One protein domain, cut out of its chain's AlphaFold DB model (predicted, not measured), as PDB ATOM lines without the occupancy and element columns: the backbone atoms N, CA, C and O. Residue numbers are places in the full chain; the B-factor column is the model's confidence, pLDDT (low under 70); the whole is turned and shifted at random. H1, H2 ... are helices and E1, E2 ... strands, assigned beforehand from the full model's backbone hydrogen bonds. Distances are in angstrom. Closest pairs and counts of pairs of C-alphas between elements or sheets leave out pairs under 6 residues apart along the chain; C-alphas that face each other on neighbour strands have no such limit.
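Overview. This is residues 2 to 49 of the 645 residues of an uncharacterized protein of Methylocucumis oryzae (UniProt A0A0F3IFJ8). Two short helices, H1 and H2, set at a steep angle, and a short strand, E1, stand at the corners of a triangle in a small rounded body. The opening stretch, residues 2 to 13, has no named element; its residues 2 to 3 pair in parallel with residues 29 to 30 of E1. The printed part has 48 residues, with H1, E1 and H2 in that order, and is mostly helix, though under half of the residues are in named elements. It is compact, with a radius of gyration of the C-alphas of 9.4 A and spans of 23 by 20 by 18 A.

Arrangement. H1, residues 14 to 23, comes nearest to E1, residues 28 to 30, at the C-alphas of Gln 23 and Ile 29, 7.4 A apart. E1 pairs with no named strand. H1 and H2, residues 36 to 45, are close but not clearly touching; their closest C-alphas, of Leu 20 and Thr 42, are 7.5 A apart. They run the same way at a steep tilt of 68 degrees, only just short of about perpendicular. E1 and H2 are apart. In H1 and H2 every O i to N i+4 pair is within hydrogen-bond range.

Along the chain. H1 begins at C-alpha 14 (-56.714, 0.787, -45.042) and is 14.5 A long. E1 measures 6.5 A. H2, also 14.5 A, ends at C-alpha 45 (-46.942, -8.772, -42.325).

Size, cuts and confidence. The C-alphas farthest apart, of Asn 8 and Asn 48, are 24.6 A apart. The printed part has no cut, and both links are tight. Confidence is low, under 70, at residues 2 to 9 and 32 to 34.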
ATOM      1  N   VAL A   2     -46.412 -11.867 -58.067       46.66
ATOM      2  CA  VAL A   2     -47.060 -10.553 -58.287       46.66
ATOM      3  C   VAL A   2     -46.066  -9.420 -58.346       46.66
ATOM      4  O   VAL A   2     -45.189  -9.309 -57.496       46.66
ATOM      5  N   PHE A   3     -46.328  -8.531 -59.299       54.38
ATOM      6  CA  PHE A   3     -45.907  -7.140 -59.339       54.38
ATOM      7  C   PHE A   3     -47.060  -6.220 -58.904       54.38
ATOM      8  O   PHE A   3     -48.105  -6.152 -59.546       54.38
ATOM      9  N   LYS A   4     -46.894  -5.441 -57.837       50.72
ATOM     10  CA  LYS A   4     -47.692  -4.215 -57.676       50.72
ATOM     11  C   LYS A   4     -46.893  -3.189 -56.889       50.72
ATOM     12  O   LYS A   4     -46.887  -3.179 -55.663       50.72
ATOM     13  N   ALA A   5     -46.284  -2.272 -57.635       44.69
ATOM     14  CA  ALA A   5     -45.716  -1.051 -57.100       44.69
ATOM     15  C   ALA A   5     -46.843  -0.159 -56.553       44.69
ATOM     16  O   ALA A   5     -47.494   0.587 -57.286       44.69
ATOM     17  N   SER A   6     -47.077  -0.203 -55.245       51.91
ATOM     18  CA  SER A   6     -47.978   0.730 -54.561       51.91
ATOM     19  C   SER A   6     -47.239   2.026 -54.220       51.91
ATOM     20  O   SER A   6     -46.979   2.365 -53.062       51.91
ATOM     21  N   LYS A   7     -46.829   2.768 -55.257       54.22
ATOM     22  CA  LYS A   7     -45.958   3.941 -55.076       54.22
ATOM     23  C   LYS A   7     -46.547   4.956 -54.081       54.22
ATOM     24  O   LYS A   7     -45.799   5.466 -53.251       54.22
ATOM     25  N   ASN A   8     -47.873   5.113 -54.052       62.91
ATOM     26  CA  ASN A   8     -48.558   6.172 -53.298       62.91
ATOM     27  C   ASN A   8     -49.432   5.688 -52.126       62.91
ATOM     28  O   ASN A   8     -50.184   6.483 -51.580       62.91
ATOM     29  N   ILE A   9     -49.368   4.410 -51.741       65.56
ATOM     30  CA  ILE A   9     -50.146   3.913 -50.595       65.56
ATOM     31  C   ILE A   9     -49.286   4.003 -49.332       65.56
ATOM     32  O   ILE A   9     -48.140   3.549 -49.349       65.56
ATOM     33  N   ASP A  10     -49.805   4.609 -48.267       73.69
ATOM     34  CA  ASP A  10     -49.130   4.634 -46.968       73.69
ATOM     35  C   ASP A  10     -49.226   3.261 -46.288       73.69
ATOM     36  O   ASP A  10     -50.286   2.647 -46.251       73.69
ATOM     37  N   SER A  11     -48.117   2.780 -45.728       74.06
ATOM     38  CA  SER A  11     -48.002   1.458 -45.097       74.06
ATOM     39  C   SER A  11     -48.929   1.243 -43.888       74.06
ATOM     40  O   SER A  11     -49.171   0.104 -43.497       74.06
ATOM     41  N   GLY A  12     -49.469   2.315 -43.299       76.31
ATOM     42  CA  GLY A  12     -50.469   2.243 -42.229       76.31
ATOM     43  C   GLY A  12     -51.926   2.244 -42.709       76.31
ATOM     44  O   GLY A  12     -52.828   2.005 -41.903       76.31
ATOM     45  N   SER A  13     -52.180   2.514 -43.994       80.38
ATOM     46  CA  SER A  13     -53.522   2.836 -44.488       80.38
ATOM     47  C   SER A  13     -54.425   1.607 -44.669       80.38
ATOM     48  O   SER A  13     -53.971   0.460 -44.761       80.38
ATOM     49  N   HIS A  14     -55.738   1.840 -44.742       83.81
ATOM     50  CA  HIS A  14     -56.714   0.787 -45.042       83.81
ATOM     51  C   HIS A  14     -56.477   0.178 -46.437       83.81
ATOM     52  O   HIS A  14     -56.552  -1.037 -46.619       83.81
ATOM     53  N   GLU A  15     -56.099   1.004 -47.409       79.75
ATOM     54  CA  GLU A  15     -55.759   0.592 -48.772       79.75
ATOM     55  C   GLU A  15     -54.528  -0.318 -48.800       79.75
ATOM     56  O   GLU A  15     -54.485  -1.251 -49.602       79.75
ATOM     57  N   PHE A  16     -53.547  -0.096 -47.916       79.81
ATOM     58  CA  PHE A  16     -52.392  -0.986 -47.795       79.81
ATOM     59  C   PHE A  16     -52.787  -2.353 -47.245       79.81
ATOM     60  O   PHE A  16     -52.367  -3.370 -47.790       79.81
ATOM     61  N   LYS A  17     -53.653  -2.402 -46.226       82.31
ATOM     62  CA  LYS A  17     -54.185  -3.674 -45.706       82.31
ATOM     63  C   LYS A  17     -54.919  -4.455 -46.797       82.31
ATOM     64  O   LYS A  17     -54.605  -5.620 -47.026       82.31
ATOM     65  N   LYS A  18     -55.796  -3.782 -47.548       82.38
ATOM     66  CA  LYS A  18     -56.498  -4.371 -48.696       82.38
ATOM     67  C   LYS A  18     -55.530  -4.863 -49.777       82.38
ATOM     68  O   LYS A  18     -55.757  -5.904 -50.389       82.38
ATOM     69  N   LEU A  19     -54.443  -4.131 -50.025       78.56
ATOM     70  CA  LEU A  19     -53.398  -4.576 -50.942       78.56
ATOM     71  C   LEU A  19     -52.728  -5.860 -50.438       78.56
ATOM     72  O   LEU A  19     -52.570  -6.780 -51.232       78.56
ATOM     73  N   LEU A  20     -52.361  -5.942 -49.155       80.75
ATOM     74  CA  LEU A  20     -51.740  -7.135 -48.566       80.75
ATOM     75  C   LEU A  20     -52.648  -8.365 -48.660       80.75
ATOM     76  O   LEU A  20     -52.172  -9.441 -49.012       80.75
ATOM     77  N   GLU A  21     -53.949  -8.208 -48.411       82.31
ATOM     78  CA  GLU A  21     -54.943  -9.275 -48.595       82.31
ATOM     79  C   GLU A  21     -54.954  -9.786 -50.040       82.31
ATOM     80  O   GLU A  21     -54.907 -10.993 -50.272       82.31
ATOM     81  N   GLN A  22     -54.903  -8.879 -51.021       78.81
ATOM     82  CA  GLN A  22     -54.790  -9.249 -52.436       78.81
ATOM     83  C   GLN A  22     -53.486  -9.989 -52.758       78.81
ATOM     84  O   GLN A  22     -53.450 -10.712 -53.747       78.81
ATOM     85  N   GLN A  23     -52.423  -9.818 -51.962       79.06
ATOM     86  CA  GLN A  23     -51.144 -10.503 -52.167       79.06
ATOM     87  C   GLN A  23     -51.080 -11.904 -51.536       79.06
ATOM     88  O   GLN A  23     -50.174 -12.672 -51.861       79.06
ATOM     89  N   GLN A  24     -52.019 -12.266 -50.656       80.38
ATOM     90  CA  GLN A  24     -51.984 -13.535 -49.916       80.38
ATOM     91  C   GLN A  24     -51.840 -14.794 -50.788       80.38
ATOM     92  O   GLN A  24     -51.076 -15.679 -50.394       80.38
ATOM     93  N   PRO A  25     -52.480 -14.908 -51.970       80.12
ATOM     94  CA  PRO A  25     -52.365 -16.118 -52.789       80.12
ATOM     95  C   PRO A  25     -50.962 -16.367 -53.358       80.12
ATOM     96  O   PRO A  25     -50.627 -17.486 -53.729       80.12
ATOM     97  N   TYR A  26     -50.114 -15.343 -53.435       81.56
ATOM     98  CA  TYR A  26     -48.867 -15.422 -54.186       81.56
ATOM     99  C   TYR A  26     -47.695 -15.803 -53.292       81.56
ATOM    100  O   TYR A  26     -47.570 -15.304 -52.179       81.56
ATOM    101  N   ALA A  27     -46.821 -16.693 -53.766       84.81
ATOM    102  CA  ALA A  27     -45.621 -17.105 -53.029       84.81
ATOM    103  C   ALA A  27     -44.478 -16.075 -53.112       84.81
ATOM    104  O   ALA A  27     -43.666 -15.975 -52.195       84.81
ATOM    105  N   TRP A  28     -44.446 -15.299 -54.198       87.12
ATOM    106  CA  TRP A  28     -43.417 -14.304 -54.497       87.12
ATOM    107  C   TRP A  28     -44.060 -12.957 -54.811       87.12
ATOM    108  O   TRP A  28     -44.913 -12.874 -55.705       87.12
ATOM    109  N   ILE A  29     -43.619 -11.918 -54.100       84.62
ATOM    110  CA  ILE A  29     -44.023 -10.523 -54.278       84.62
ATOM    111  C   ILE A  29     -42.800  -9.695 -54.677       84.62
ATOM    112  O   ILE A  29     -41.846  -9.562 -53.916       84.62
ATOM    113  N   HIS A  30     -42.837  -9.131 -55.876       79.06
ATOM    114  CA  HIS A  30     -41.783  -8.276 -56.397       79.06
ATOM    115  C   HIS A  30     -42.134  -6.794 -56.143       79.06
ATOM    116  O   HIS A  30     -43.245  -6.354 -56.458       79.06
ATOM    117  N   ALA A  31     -41.198  -6.028 -55.564       70.06
ATOM    118  CA  ALA A  31     -41.283  -4.574 -55.362       70.06
ATOM    119  C   ALA A  31     -42.611  -4.045 -54.767       70.06
ATOM    120  O   ALA A  31     -43.295  -3.225 -55.393       70.06
ATOM    121  N   PRO A  32     -42.986  -4.421 -53.528       53.47
ATOM    122  CA  PRO A  32     -44.225  -3.936 -52.907       53.47
ATOM    123  C   PRO A  32     -44.256  -2.397 -52.726       53.47
ATOM    124  O   PRO A  32     -45.323  -1.798 -52.567       53.47
ATOM    125  N   GLY A  33     -43.097  -1.729 -52.832       57.66
ATOM    126  CA  GLY A  33     -42.932  -0.278 -52.923       57.66
ATOM    127  C   GLY A  33     -41.501   0.113 -53.327       57.66
ATOM    128  O   GLY A  33     -40.589  -0.697 -53.232       57.66
ATOM    129  N   ARG A  34     -41.288   1.371 -53.753       62.72
ATOM    130  CA  ARG A  34     -39.951   1.902 -54.124       62.72
ATOM    131  C   ARG A  34     -39.054   2.252 -52.927       62.72
ATOM    132  O   ARG A  34     -37.958   2.763 -53.121       62.72
ATOM    133  N   THR A  35     -39.531   2.066 -51.698       71.94
ATOM    134  CA  THR A  35     -38.785   2.420 -50.485       71.94
ATOM    135  C   THR A  35     -38.547   1.182 -49.635       71.94
ATOM    136  O   THR A  35     -39.429   0.334 -49.493       71.94
ATOM    137  N   GLN A  36     -37.365   1.115 -49.020       80.69
ATOM    138  CA  GLN A  36     -36.992   0.053 -48.083       80.69
ATOM    139  C   GLN A  36     -38.026  -0.088 -46.959       80.69
ATOM    140  O   GLN A  36     -38.468  -1.193 -46.678       80.69
ATOM    141  N   ALA A  37     -38.510   1.032 -46.410       82.25
ATOM    142  CA  ALA A  37     -39.517   1.042 -45.348       82.25
ATOM    143  C   ALA A  37     -40.818   0.308 -45.729       82.25
ATOM    144  O   ALA A  37     -41.361  -0.449 -44.925       82.25
ATOM    145  N   LYS A  38     -41.310   0.484 -46.966       81.38
ATOM    146  CA  LYS A  38     -42.510  -0.221 -47.447       81.38
ATOM    147  C   LYS A  38     -42.266  -1.717 -47.593       81.38
ATOM    148  O   LYS A  38     -43.152  -2.511 -47.272       81.38
ATOM    149  N   LEU A  39     -41.082  -2.103 -48.064       85.31
ATOM    150  CA  LEU A  39     -40.714  -3.509 -48.145       85.31
ATOM    151  C   LEU A  39     -40.628  -4.137 -46.751       85.31
ATOM    152  O   LEU A  39     -41.298  -5.141 -46.523       85.31
ATOM    153  N   SER A  40     -39.927  -3.509 -45.803       86.75
ATOM    154  CA  SER A  40     -39.845  -3.987 -44.418       86.75
ATOM    155  C   SER A  40     -41.234  -4.143 -43.792       86.75
ATOM    156  O   SER A  40     -41.536  -5.174 -43.188       86.75
ATOM    157  N   ALA A  41     -42.120  -3.159 -43.993       85.38
ATOM    158  CA  ALA A  41     -43.497  -3.223 -43.511       85.38
ATOM    159  C   ALA A  41     -44.261  -4.409 -44.124       85.38
ATOM    160  O   ALA A  41     -44.908  -5.165 -43.400       85.38
ATOM    161  N   THR A  42     -44.138  -4.625 -45.436       86.56
ATOM    162  CA  THR A  42     -44.774  -5.755 -46.134       86.56
ATOM    163  C   THR A  42     -44.233  -7.091 -45.619       86.56
ATOM    164  O   THR A  42     -45.017  -7.967 -45.250       86.56
ATOM    165  N   LYS A  43     -42.904  -7.236 -45.523       88.00
ATOM    166  CA  LYS A  43     -42.232  -8.453 -45.047       88.00
ATOM    167  C   LYS A  43     -42.631  -8.800 -43.617       88.00
ATOM    168  O   LYS A  43     -42.885  -9.963 -43.332       88.00
ATOM    169  N   SER A  44     -42.796  -7.802 -42.745       88.38
ATOM    170  CA  SER A  44     -43.270  -8.023 -41.371       88.38
ATOM    171  C   SER A  44     -44.686  -8.611 -41.296       88.38
ATOM    172  O   SER A  44     -44.999  -9.356 -40.371       88.38
ATOM    173  N   LYS A  45     -45.552  -8.292 -42.268       89.19
ATOM    174  CA  LYS A  45     -46.942  -8.772 -42.325       89.19
ATOM    175  C   LYS A  45     -47.088 -10.095 -43.066       89.19
ATOM    176  O   LYS A  45     -48.040 -10.822 -42.806       89.19
ATOM    177  N   LEU A  46     -46.165 -10.404 -43.976       89.69
ATOM    178  CA  LEU A  46     -46.178 -11.600 -44.815       89.69
ATOM    179  C   LEU A  46     -44.809 -12.314 -44.765       89.69
ATOM    180  O   LEU A  46     -44.158 -12.458 -45.803       89.69
ATOM    181  N   PRO A  47     -44.346 -12.768 -43.583       91.06
ATOM    182  CA  PRO A  47     -42.969 -13.242 -43.394       91.06
ATOM    183  C   PRO A  47     -42.614 -14.460 -44.257       91.06
ATOM    184  O   PRO A  47     -41.479 -14.584 -44.714       91.06
ATOM    185  N   ASN A  48     -43.603 -15.308 -44.552       91.81
ATOM    186  CA  ASN A  48     -43.437 -16.553 -45.310       91.81
ATOM    187  C   ASN A  48     -43.376 -16.351 -46.835       91.81
ATOM    188  O   ASN A  48     -43.313 -17.328 -47.578       91.81
ATOM    189  N   LYS A  49     -43.475 -15.109 -47.326       90.62
ATOM    190  CA  LYS A  49     -43.417 -14.803 -48.760       90.62
ATOM    191  C   LYS A  49     -41.995 -14.447 -49.168       90.62
ATOM    192  O   LYS A  49     -41.294 -13.783 -48.407       90.62
TER     193      LYS A  49